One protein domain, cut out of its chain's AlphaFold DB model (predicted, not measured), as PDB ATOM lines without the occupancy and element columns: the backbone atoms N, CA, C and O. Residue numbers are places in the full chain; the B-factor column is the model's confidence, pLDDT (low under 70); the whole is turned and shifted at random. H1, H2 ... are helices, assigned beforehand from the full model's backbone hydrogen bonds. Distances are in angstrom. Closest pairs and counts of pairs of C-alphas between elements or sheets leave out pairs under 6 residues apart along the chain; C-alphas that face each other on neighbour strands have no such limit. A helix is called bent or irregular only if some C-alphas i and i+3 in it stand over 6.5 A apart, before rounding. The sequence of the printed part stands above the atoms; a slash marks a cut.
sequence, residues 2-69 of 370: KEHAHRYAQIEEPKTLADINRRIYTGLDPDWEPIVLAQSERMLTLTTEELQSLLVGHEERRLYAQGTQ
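AT A GLANCE: This is residues 2 to 69 of the 370 residues of an uncharacterized protein of Punica granatum (UniProt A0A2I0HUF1). A stretched-out rod of loosely joined helices: the long helix H4 reaches to one end of it, with the shorter helix H3 crossing near it around His 58 and H2 near its first residue, Thr 48, and a tail with the small helix H1 sticks out at the opposite end. Residues 2 to 15 of that tail and residues 63 to 69 of H4 stand free. The printed part has 68 residues with four named helices, H1 to H4 in order along the chain, no named strand, and the class is all helix. The whole is extended, with a radius of gyration of the C-alphas of 16.9 A and spans of 63 by 20 by 18 A.

HOW THE PARTS SIT: H4, residues 48 to 69, is the longest helix and touches no helix, but is near H2, residues 17 to 25, and H3, residues 30 to 39. H3 and H4 are close but not clearly touching, with the C-alphas of Ile 35 and His 58 closest at 7.6 A; they run opposite ways at a steep tilt of 54 degrees. H2 and H4 are close but not clearly touching, with the C-alphas of Asn 21 and Thr 48 closest at 7.7 A; they run the same way at a shallow tilt of 20 degrees. H2 and H3 are close but not clearly touching, with the C-alphas of Tyr 25 and Val 36 closest at 7.4 A; they run opposite ways at a tilt of 36 degrees, only just steep. H1, residues 2 to 8, is apart from H2, H3 and H4. Every O i to N i+4 pair is within hydrogen-bond range in H2, against 17 of 18 in H4, 4 of 6 in H3 and 1 of 3 in H1, where 3 of 4 O i to N i+3 pairs are within range.

IN THESE COORDINATES: H4 is 32.2 A long, from C-alpha 48 at (130.920, 147.299, 130.515) to C-alpha 69 at (105.276, 163.372, 141.457). H3 measures 14.7 A and is irregular, with C-alphas 31 and 34 7.3 A apart. H2 measures 12.4 A, and H1 measures 10.7 A from C-alpha 2 at (164.858, 144.370, 145.294).

THE WHOLE: The C-alphas of Lys 2 and Thr 68, the two farthest apart, are 62.7 A apart. The printed part has no cut; the link from H2 to H3 is tight, and those from H1 to H2 and from H3 to H4 are short. The mean pLDDT of the printed part is 87.8, with residues 2 to 11 and 68 to 69 under 70.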
ATOM      1  N   LYS A   2     165.562 145.537 145.891       63.66
ATOM      2  CA  LYS A   2     164.858 144.370 145.294       63.66
ATOM      3  C   LYS A   2     163.445 144.094 145.844       63.66
ATOM      4  O   LYS A   2     162.589 143.650 145.094       63.66
ATOM      5  N   GLU A   3     163.181 144.401 147.113       69.06
ATOM      6  CA  GLU A   3     161.870 144.165 147.741       69.06
ATOM      7  C   GLU A   3     160.729 145.033 147.170       69.06
ATOM      8  O   GLU A   3     159.588 144.585 147.115       69.06
ATOM      9  N   HIS A   4     161.018 146.247 146.683       67.50
ATOM     10  CA  HIS A   4     159.986 147.097 146.073       67.50
ATOM     11  C   HIS A   4     159.524 146.556 144.713       67.50
ATOM     12  O   HIS A   4     158.345 146.657 144.391       67.50
ATOM     13  N   ALA A   5     160.421 145.931 143.939       67.56
ATOM     14  CA  ALA A   5     160.099 145.414 142.606       67.56
ATOM     15  C   ALA A   5     158.978 144.357 142.638       67.56
ATOM     16  O   ALA A   5     158.102 144.371 141.779       67.56
ATOM     17  N   HIS A   6     158.944 143.501 143.665       68.88
ATOM     18  CA  HIS A   6     157.875 142.511 143.827       68.88
ATOM     19  C   HIS A   6     156.514 143.122 144.188       68.88
ATOM     20  O   HIS A   6     155.495 142.521 143.863       68.88
ATOM     21  N   ARG A   7     156.473 144.308 144.816       67.31
ATOM     22  CA  ARG A   7     155.205 145.006 145.097       67.31
ATOM     23  C   ARG A   7     154.638 145.663 143.838       67.31
ATOM     24  O   ARG A   7     153.439 145.590 143.619       67.31
ATOM     25  N   TYR A   8     155.493 146.231 142.983       65.44
ATOM     26  CA  TYR A   8     155.056 146.784 141.694       65.44
ATOM     27  C   TYR A   8     154.615 145.696 140.703       65.44
ATOM     28  O   TYR A   8     153.621 145.885 140.013       65.44
ATOM     29  N   ALA A   9     155.261 144.525 140.698       66.94
ATOM     30  CA  ALA A   9     154.861 143.396 139.848       66.94
ATOM     31  C   ALA A   9     153.450 142.839 140.151       66.94
ATOM     32  O   ALA A   9     152.857 142.195 139.294       66.94
ATOM     33  N   GLN A  10     152.890 143.089 141.343       62.72
ATOM     34  CA  GLN A  10     151.514 142.695 141.695       62.72
ATOM     35  C   GLN A  10     150.445 143.693 141.210       62.72
ATOM     36  O   GLN A  10     149.255 143.426 141.344       62.72
ATOM     37  N   ILE A  11     150.843 144.841 140.651       67.00
ATOM     38  CA  ILE A  11     149.919 145.871 140.144       67.00
ATOM     39  C   ILE A  11     149.502 145.580 138.688       67.00
ATOM     40  O   ILE A  11     148.505 146.121 138.213       67.00
ATOM     41  N   GLU A  12     150.228 144.697 137.993       75.00
ATOM     42  CA  GLU A  12     150.037 144.397 136.567       75.00
ATOM     43  C   GLU A  12     149.097 143.217 136.271       75.00
ATOM     44  O   GLU A  12     148.835 142.947 135.099       75.00
ATOM     45  N   GLU A  13     148.536 142.527 137.278       81.56
ATOM     46  CA  GLU A  13     147.460 141.568 136.989       81.56
ATOM     47  C   GLU A  13     146.241 142.318 136.418       81.56
ATOM     48  O   GLU A  13     145.695 143.214 137.078       81.56
ATOM     49  N   PRO A  14     145.791 141.987 135.191       79.25
ATOM     50  CA  PRO A  14     144.654 142.656 134.583       79.25
ATOM     51  C   PRO A  14     143.403 142.315 135.391       79.25
ATOM     52  O   PRO A  14     142.917 141.184 135.360       79.25
ATOM     53  N   LYS A  15     142.890 143.309 136.129       90.62
ATOM     54  CA  LYS A  15     141.687 143.169 136.962       90.62
ATOM     55  C   LYS A  15     140.578 142.514 136.158       90.62
ATOM     56  O   LYS A  15     140.235 142.989 135.074       90.62
ATOM     57  N   THR A  16     140.012 141.441 136.701       92.50
ATOM     58  CA  THR A  16     138.952 140.722 136.003       92.50
ATOM     59  C   THR A  16     137.746 141.645 135.817       92.50
ATOM     60  O   THR A  16     137.492 142.537 136.635       92.50
ATOM     61  N   LEU A  17     136.969 141.427 134.754       90.69
ATOM     62  CA  LEU A  17     135.733 142.181 134.515       90.69
ATOM     63  C   LEU A  17     134.793 142.120 135.735       90.69
ATOM     64  O   LEU A  17     134.180 143.121 136.096       90.69
ATOM     65  N   ALA A  18     134.759 140.978 136.428       92.19
ATOM     66  CA  ALA A  18     133.992 140.798 137.654       92.19
ATOM     67  C   ALA A  18     134.469 141.709 138.802       92.19
ATOM     68  O   ALA A  18     133.632 142.225 139.540       92.19
ATOM     69  N   ASP A  19     135.775 141.954 138.949       92.50
ATOM     70  CA  ASP A  19     136.321 142.849 139.982       92.50
ATOM     71  C   ASP A  19     136.073 144.324 139.662       92.50
ATOM     72  O   ASP A  19     135.756 145.113 140.557       92.50
ATOM     73  N   ILE A  20     136.163 144.695 138.380       92.25
ATOM     74  CA  ILE A  20     135.808 146.034 137.894       92.25
ATOM     75  C   ILE A  20     134.326 146.299 138.173       92.25
ATOM     76  O   ILE A  20     133.995 147.274 138.852       92.25
ATOM     77  N   ASN A  21     133.448 145.394 137.737       92.50
ATOM     78  CA  ASN A  21     132.009 145.493 137.957       92.50
ATOM     79  C   ASN A  21     131.681 145.531 139.459       92.50
ATOM     80  O   ASN A  21     130.970 146.428 139.907       92.50
ATOM     81  N   ARG A  22     132.268 144.636 140.273       92.19
ATOM     82  CA  ARG A  22     132.119 144.637 141.741       92.19
ATOM     83  C   ARG A  22     132.460 145.999 142.346       92.19
ATOM     84  O   ARG A  22     131.685 146.496 143.157       92.19
ATOM     85  N   ARG A  23     133.582 146.608 141.937       93.81
ATOM     86  CA  ARG A  23     134.018 147.920 142.438       93.81
ATOM     87  C   ARG A  23     133.058 149.043 142.040       93.81
ATOM     88  O   ARG A  23     132.823 149.933 142.854       93.81
ATOM     89  N   ILE A  24     132.487 148.984 140.833       93.75
ATOM     90  CA  ILE A  24     131.445 149.918 140.381       93.75
ATOM     91  C   ILE A  24     130.212 149.799 141.289       93.75
ATOM     92  O   ILE A  24     129.795 150.805 141.854       93.75
ATOM     93  N   TYR A  25     129.679 148.592 141.515       89.19
ATOM     94  CA  TYR A  25     128.479 148.413 142.349       89.19
ATOM     95  C   TYR A  25     128.677 148.834 143.805       89.19
ATOM     96  O   TYR A  25     127.774 149.428 144.385       89.19
ATOM     97  N   THR A  26     129.852 148.588 144.396       91.62
ATOM     98  CA  THR A  26     130.156 149.060 145.761       91.62
ATOM     99  C   THR A  26     130.245 150.585 145.887       91.62
ATOM    100  O   THR A  26     130.274 151.087 147.005       91.62
ATOM    101  N   GLY A  27     130.319 151.311 144.766       94.50
ATOM    102  CA  GLY A  27     130.323 152.772 144.712       94.50
ATOM    103  C   GLY A  27     129.004 153.401 144.244       94.50
ATOM    104  O   GLY A  27     128.978 154.614 144.060       94.50
ATOM    105  N   LEU A  28     127.942 152.617 144.014       94.25
ATOM    106  CA  LEU A  28     126.623 153.152 143.663       94.25
ATOM    107  C   LEU A  28     125.838 153.567 144.915       94.25
ATOM    108  O   LEU A  28     125.869 152.882 145.937       94.25
ATOM    109  N   ASP A  29     125.087 154.664 144.807       96.50
ATOM    110  CA  ASP A  29     124.179 155.127 145.858       96.50
ATOM    111  C   ASP A  29     123.022 154.135 146.123       96.50
ATOM    112  O   ASP A  29     122.625 153.392 145.218       96.50
ATOM    113  N   PRO A  30     122.388 154.164 147.314       94.94
ATOM    114  CA  PRO A  30     121.232 153.317 147.632       94.94
ATOM    115  C   PRO A  30     120.042 153.449 146.667       94.94
ATOM    116  O   PRO A  30     119.290 152.493 146.504       94.94
ATOM    117  N   ASP A  31     119.890 154.580 145.968       94.38
ATOM    118  CA  ASP A  31     118.881 154.768 144.907       94.38
ATOM    119  C   ASP A  31     118.971 153.694 143.799       94.38
ATOM    120  O   ASP A  31     117.970 153.387 143.149       94.38
ATOM    121  N   TRP A  32     120.150 153.091 143.602       94.69
ATOM    122  CA  TRP A  32     120.407 152.029 142.627       94.69
ATOM    123  C   TRP A  32     120.127 150.615 143.165       94.69
ATOM    124  O   TRP A  32     120.140 149.655 142.389       94.69
ATOM    125  N   GLU A  33     119.825 150.455 144.461       94.50
ATOM    126  CA  GLU A  33     119.500 149.161 145.082       94.50
ATOM    127  C   GLU A  33     118.459 148.347 144.283       94.50
ATOM    128  O   GLU A  33     118.707 147.161 144.048       94.50
ATOM    129  N   PRO A  34     117.350 148.920 143.760       93.06
ATOM    130  CA  PRO A  34     116.353 148.142 143.027       93.06
ATOM    131  C   PRO A  34     116.902 147.465 141.766       93.06
ATOM    132  O   PRO A  34     116.444 146.378 141.414       93.06
ATOM    133  N   ILE A  35     117.875 148.080 141.078       94.00
ATOM    134  CA  ILE A  35     118.475 147.480 139.878       94.00
ATOM    135  C   ILE A  35     119.648 146.559 140.214       94.00
ATOM    136  O   ILE A  35     119.795 145.516 139.577       94.00
ATOM    137  N   VAL A  36     120.405 146.887 141.265       93.31
ATOM    138  CA  VAL A  36     121.450 146.028 141.838       93.31
ATOM    139  C   VAL A  36     120.859 144.697 142.306       93.31
ATOM    140  O   VAL A  36     121.369 143.643 141.936       93.31
ATOM    141  N   LEU A  37     119.739 144.714 143.036       94.12
ATOM    142  CA  LEU A  37     119.032 143.500 143.450       94.12
ATOM    143  C   LEU A  37     118.522 142.707 142.238       94.12
ATOM    144  O   LEU A  37     118.807 141.514 142.125       94.12
ATOM    145  N   ALA A  38     117.829 143.373 141.305       94.31
ATOM    146  CA  ALA A  38     117.207 142.732 140.143       94.31
ATOM    147  C   ALA A  38     118.198 142.109 139.141       94.31
ATOM    148  O   ALA A  38     117.801 141.238 138.368       94.31
ATOM    149  N   GLN A  39     119.460 142.553 139.118       93.25
ATOM    150  CA  GLN A  39     120.492 142.044 138.202       93.25
ATOM    151  C   GLN A  39     121.673 141.366 138.907       93.25
ATOM    152  O   GLN A  39     122.587 140.910 138.224       93.25
ATOM    153  N   SER A  40     121.662 141.267 140.239       92.56
ATOM    154  CA  SER A  40     122.777 140.794 141.082       92.56
ATOM    155  C   SER A  40     123.516 139.552 140.565       92.56
ATOM    156  O   SER A  40     124.746 139.544 140.547       92.56
ATOM    157  N   GLU A  41     122.792 138.546 140.072       91.44
ATOM    158  CA  GLU A  41     123.366 137.319 139.500       91.44
ATOM    159  C   GLU A  41     124.115 137.539 138.172       91.44
ATOM    160  O   GLU A  41     125.138 136.907 137.922       91.44
ATOM    161  N   ARG A  42     123.625 138.442 137.312       93.50
ATOM    162  CA  ARG A  42     124.200 138.728 135.982       93.50
ATOM    163  C   ARG A  42     125.242 139.837 136.017       93.50
ATOM    164  O   ARG A  42     126.110 139.893 135.150       93.50
ATOM    165  N   MET A  43     125.183 140.702 137.021       87.44
ATOM    166  CA  MET A  43     126.010 141.898 137.172       87.44
ATOM    167  C   MET A  43     127.529 141.646 137.129       87.44
ATOM    168  O   MET A  43     128.273 142.519 136.682       87.44
ATOM    169  N   LEU A  44     128.008 140.472 137.556       92.31
ATOM    170  CA  LEU A  44     129.430 140.102 137.463       92.31
ATOM    171  C   LEU A  44     129.840 139.592 136.069       92.31
ATOM    172  O   LEU A  44     131.025 139.601 135.753       92.31
ATOM    173  N   THR A  45     128.877 139.164 135.249       94.88
ATOM    174  CA  THR A  45     129.087 138.671 133.875       94.88
ATOM    175  C   THR A  45     128.746 139.693 132.789       94.88
ATOM    176  O   THR A  45     129.130 139.484 131.643       94.88
ATOM    177  N   LEU A  46     128.030 140.777 133.123       95.12
ATOM    178  CA  LEU A  46     127.714 141.853 132.178       95.12
ATOM    179  C   LEU A  46     128.991 142.510 131.649       95.12
ATOM    180  O   LEU A  46     129.908 142.830 132.409       95.12
ATOM    181  N   THR A  47     129.007 142.780 130.348       95.50
ATOM    182  CA  THR A  47     130.012 143.649 129.735       95.50
ATOM    183  C   THR A  47     129.870 145.085 130.247       95.50
ATOM    184  O   THR A  47     128.810 145.502 130.724       95.50
ATOM    185  N   THR A  48     130.935 145.879 130.128       91.88
ATOM    186  CA  THR A  48     130.920 147.299 130.515       91.88
ATOM    187  C   THR A  48     129.879 148.108 129.737       91.88
ATOM    188  O   THR A  48     129.281 149.022 130.299       91.88
ATOM    189  N   GLU A  49     129.619 147.753 128.475       95.12
ATOM    190  CA  GLU A  49     128.630 148.410 127.608       95.12
ATOM    191  C   GLU A  49     127.186 148.096 128.025       95.12
ATOM    192  O   GLU A  49     126.346 148.999 128.101       95.12
ATOM    193  N   GLU A  50     126.890 146.833 128.351       95.19
ATOM    194  CA  GLU A  50     125.580 146.443 128.883       95.19
ATOM    195  C   GLU A  50     125.330 147.086 130.247       95.19
ATOM    196  O   GLU A  50     124.244 147.615 130.480       95.19
ATOM    197  N   LEU A  51     126.337 147.097 131.129       94.38
ATOM    198  CA  LEU A  51     126.259 147.765 132.427       94.38
ATOM    199  C   LEU A  51     126.010 149.273 132.264       94.38
ATOM    200  O   LEU A  51     125.101 149.817 132.889       94.38
ATOM    201  N   GLN A  52     126.754 149.951 131.388       94.88
ATOM    202  CA  GLN A  52     126.544 151.370 131.104       94.88
ATOM    203  C   GLN A  52     125.128 151.637 130.569       94.88
ATOM    204  O   GLN A  52     124.445 152.538 131.059       94.88
ATOM    205  N   SER A  53     124.653 150.826 129.621       96.44
ATOM    206  CA  SER A  53     123.301 150.932 129.053       96.44
ATOM    207  C   SER A  53     122.210 150.706 130.107       96.44
ATOM    208  O   SER A  53     121.201 151.413 130.141       96.44
ATOM    209  N   LEU A  54     122.428 149.741 131.004       95.69
ATOM    210  CA  LEU A  54     121.537 149.408 132.111       95.69
ATOM    211  C   LEU A  54     121.439 150.555 133.130       95.69
ATOM    212  O   LEU A  54     120.331 150.893 133.557       95.69
ATOM    213  N   LEU A  55     122.574 151.172 133.479       94.62
ATOM    214  CA  LEU A  55     122.635 152.315 134.392       94.62
ATOM    215  C   LEU A  55     121.967 153.558 133.782       94.62
ATOM    216  O   LEU A  55     121.092 154.154 134.410       94.62
ATOM    217  N   VAL A  56     122.296 153.906 132.533       96.38
ATOM    218  CA  VAL A  56     121.693 155.051 131.823       96.38
ATOM    219  C   VAL A  56     120.174 154.888 131.702       96.38
ATOM    220  O   VAL A  56     119.426 155.801 132.050       96.38
ATOM    221  N   GLY A  57     119.696 153.707 131.300       96.38
ATOM    222  CA  GLY A  57     118.260 153.442 131.192       96.38
ATOM    223  C   GLY A  57     117.528 153.415 132.543       96.38
ATOM    224  O   GLY A  57     116.315 153.627 132.589       96.38
ATOM    225  N   HIS A  58     118.220 153.144 133.655       95.31
ATOM    226  CA  HIS A  58     117.635 153.273 134.992       95.31
ATOM    227  C   HIS A  58     117.495 154.740 135.404       95.31
ATOM    228  O   HIS A  58     116.417 155.121 135.857       95.31
ATOM    229  N   GLU A  59     118.528 155.559 135.187       95.50
ATOM    230  CA  GLU A  59     118.478 156.999 135.468       95.50
ATOM    231  C   GLU A  59     117.352 157.685 134.687       95.50
ATOM    232  O   GLU A  59     116.551 158.417 135.262       95.50
ATOM    233  N   GLU A  60     117.203 157.365 133.401       95.69
ATOM    234  CA  GLU A  60     116.099 157.855 132.572       95.69
ATOM    235  C   GLU A  60     114.722 157.514 133.181       95.69
ATOM    236  O   GLU A  60     113.869 158.390 133.355       95.69
ATOM    237  N   ARG A  61     114.507 156.258 133.601       94.00
ATOM    238  CA  ARG A  61     113.265 155.848 134.285       94.00
ATOM    239  C   ARG A  61     113.069 156.555 135.630       94.00
ATOM    240  O   ARG A  61     111.931 156.884 135.972       94.00
ATOM    241  N   ARG A  62     114.147 156.806 136.381       91.81
ATOM    242  CA  ARG A  62     114.126 157.524 137.667       91.81
ATOM    243  C   ARG A  62     113.681 158.978 137.474       91.81
ATOM    244  O   ARG A  62     112.795 159.438 138.194       91.81
ATOM    245  N   LEU A  63     114.201 159.656 136.449       91.94
ATOM    246  CA  LEU A  63     113.803 161.015 136.070       91.94
ATOM    247  C   LEU A  63     112.319 161.093 135.673       91.94
ATOM    248  O   LEU A  63     111.600 161.971 136.157       91.94
ATOM    249  N   TYR A  64     111.817 160.142 134.874       92.06
ATOM    250  CA  TYR A  64     110.388 160.075 134.530       92.06
ATOM    251  C   TYR A  64     109.483 159.831 135.752       92.06
ATOM    252  O   TYR A  64     108.428 160.465 135.885       92.06
ATOM    253  N   ALA A  65     109.891 158.956 136.676       89.56
ATOM    254  CA  ALA A  65     109.158 158.711 137.918       89.56
ATOM    255  C   ALA A  65     109.102 159.956 138.827       89.56
ATOM    256  O   ALA A  65     108.032 160.297 139.338       89.56
ATOM    257  N   GLN A  66     110.220 160.674 138.988       87.19
ATOM    258  CA  GLN A  66     110.286 161.895 139.804       87.19
ATOM    259  C   GLN A  66     109.478 163.051 139.194       87.19
ATOM    260  O   GLN A  66     108.698 163.695 139.902       87.19
ATOM    261  N   GLY A  67     109.581 163.271 137.878       83.56
ATOM    262  CA  GLY A  67     108.821 164.313 137.175       83.56
ATOM    263  C   GLY A  67     107.298 164.150 137.295       83.56
ATOM    264  O   GLY A  67     106.562 165.136 137.307       83.56
ATOM    265  N   THR A  68     106.823 162.914 137.473       66.25
ATOM    266  CA  THR A  68     105.397 162.606 137.659       66.25
ATOM    267  C   THR A  68     104.877 163.001 139.055       66.25
ATOM    268  O   THR A  68     103.701 163.343 139.195       66.25
ATOM    269  N   GLN A  69     105.722 163.022 140.096       58.94
ATOM    270  CA  GLN A  69     105.276 163.372 141.457       58.94
ATOM    271  C   GLN A  69     105.068 164.879 141.670       58.94
ATOM    272  O   GLN A  69     104.157 165.266 142.401       58.94
TER     273      GLN A  69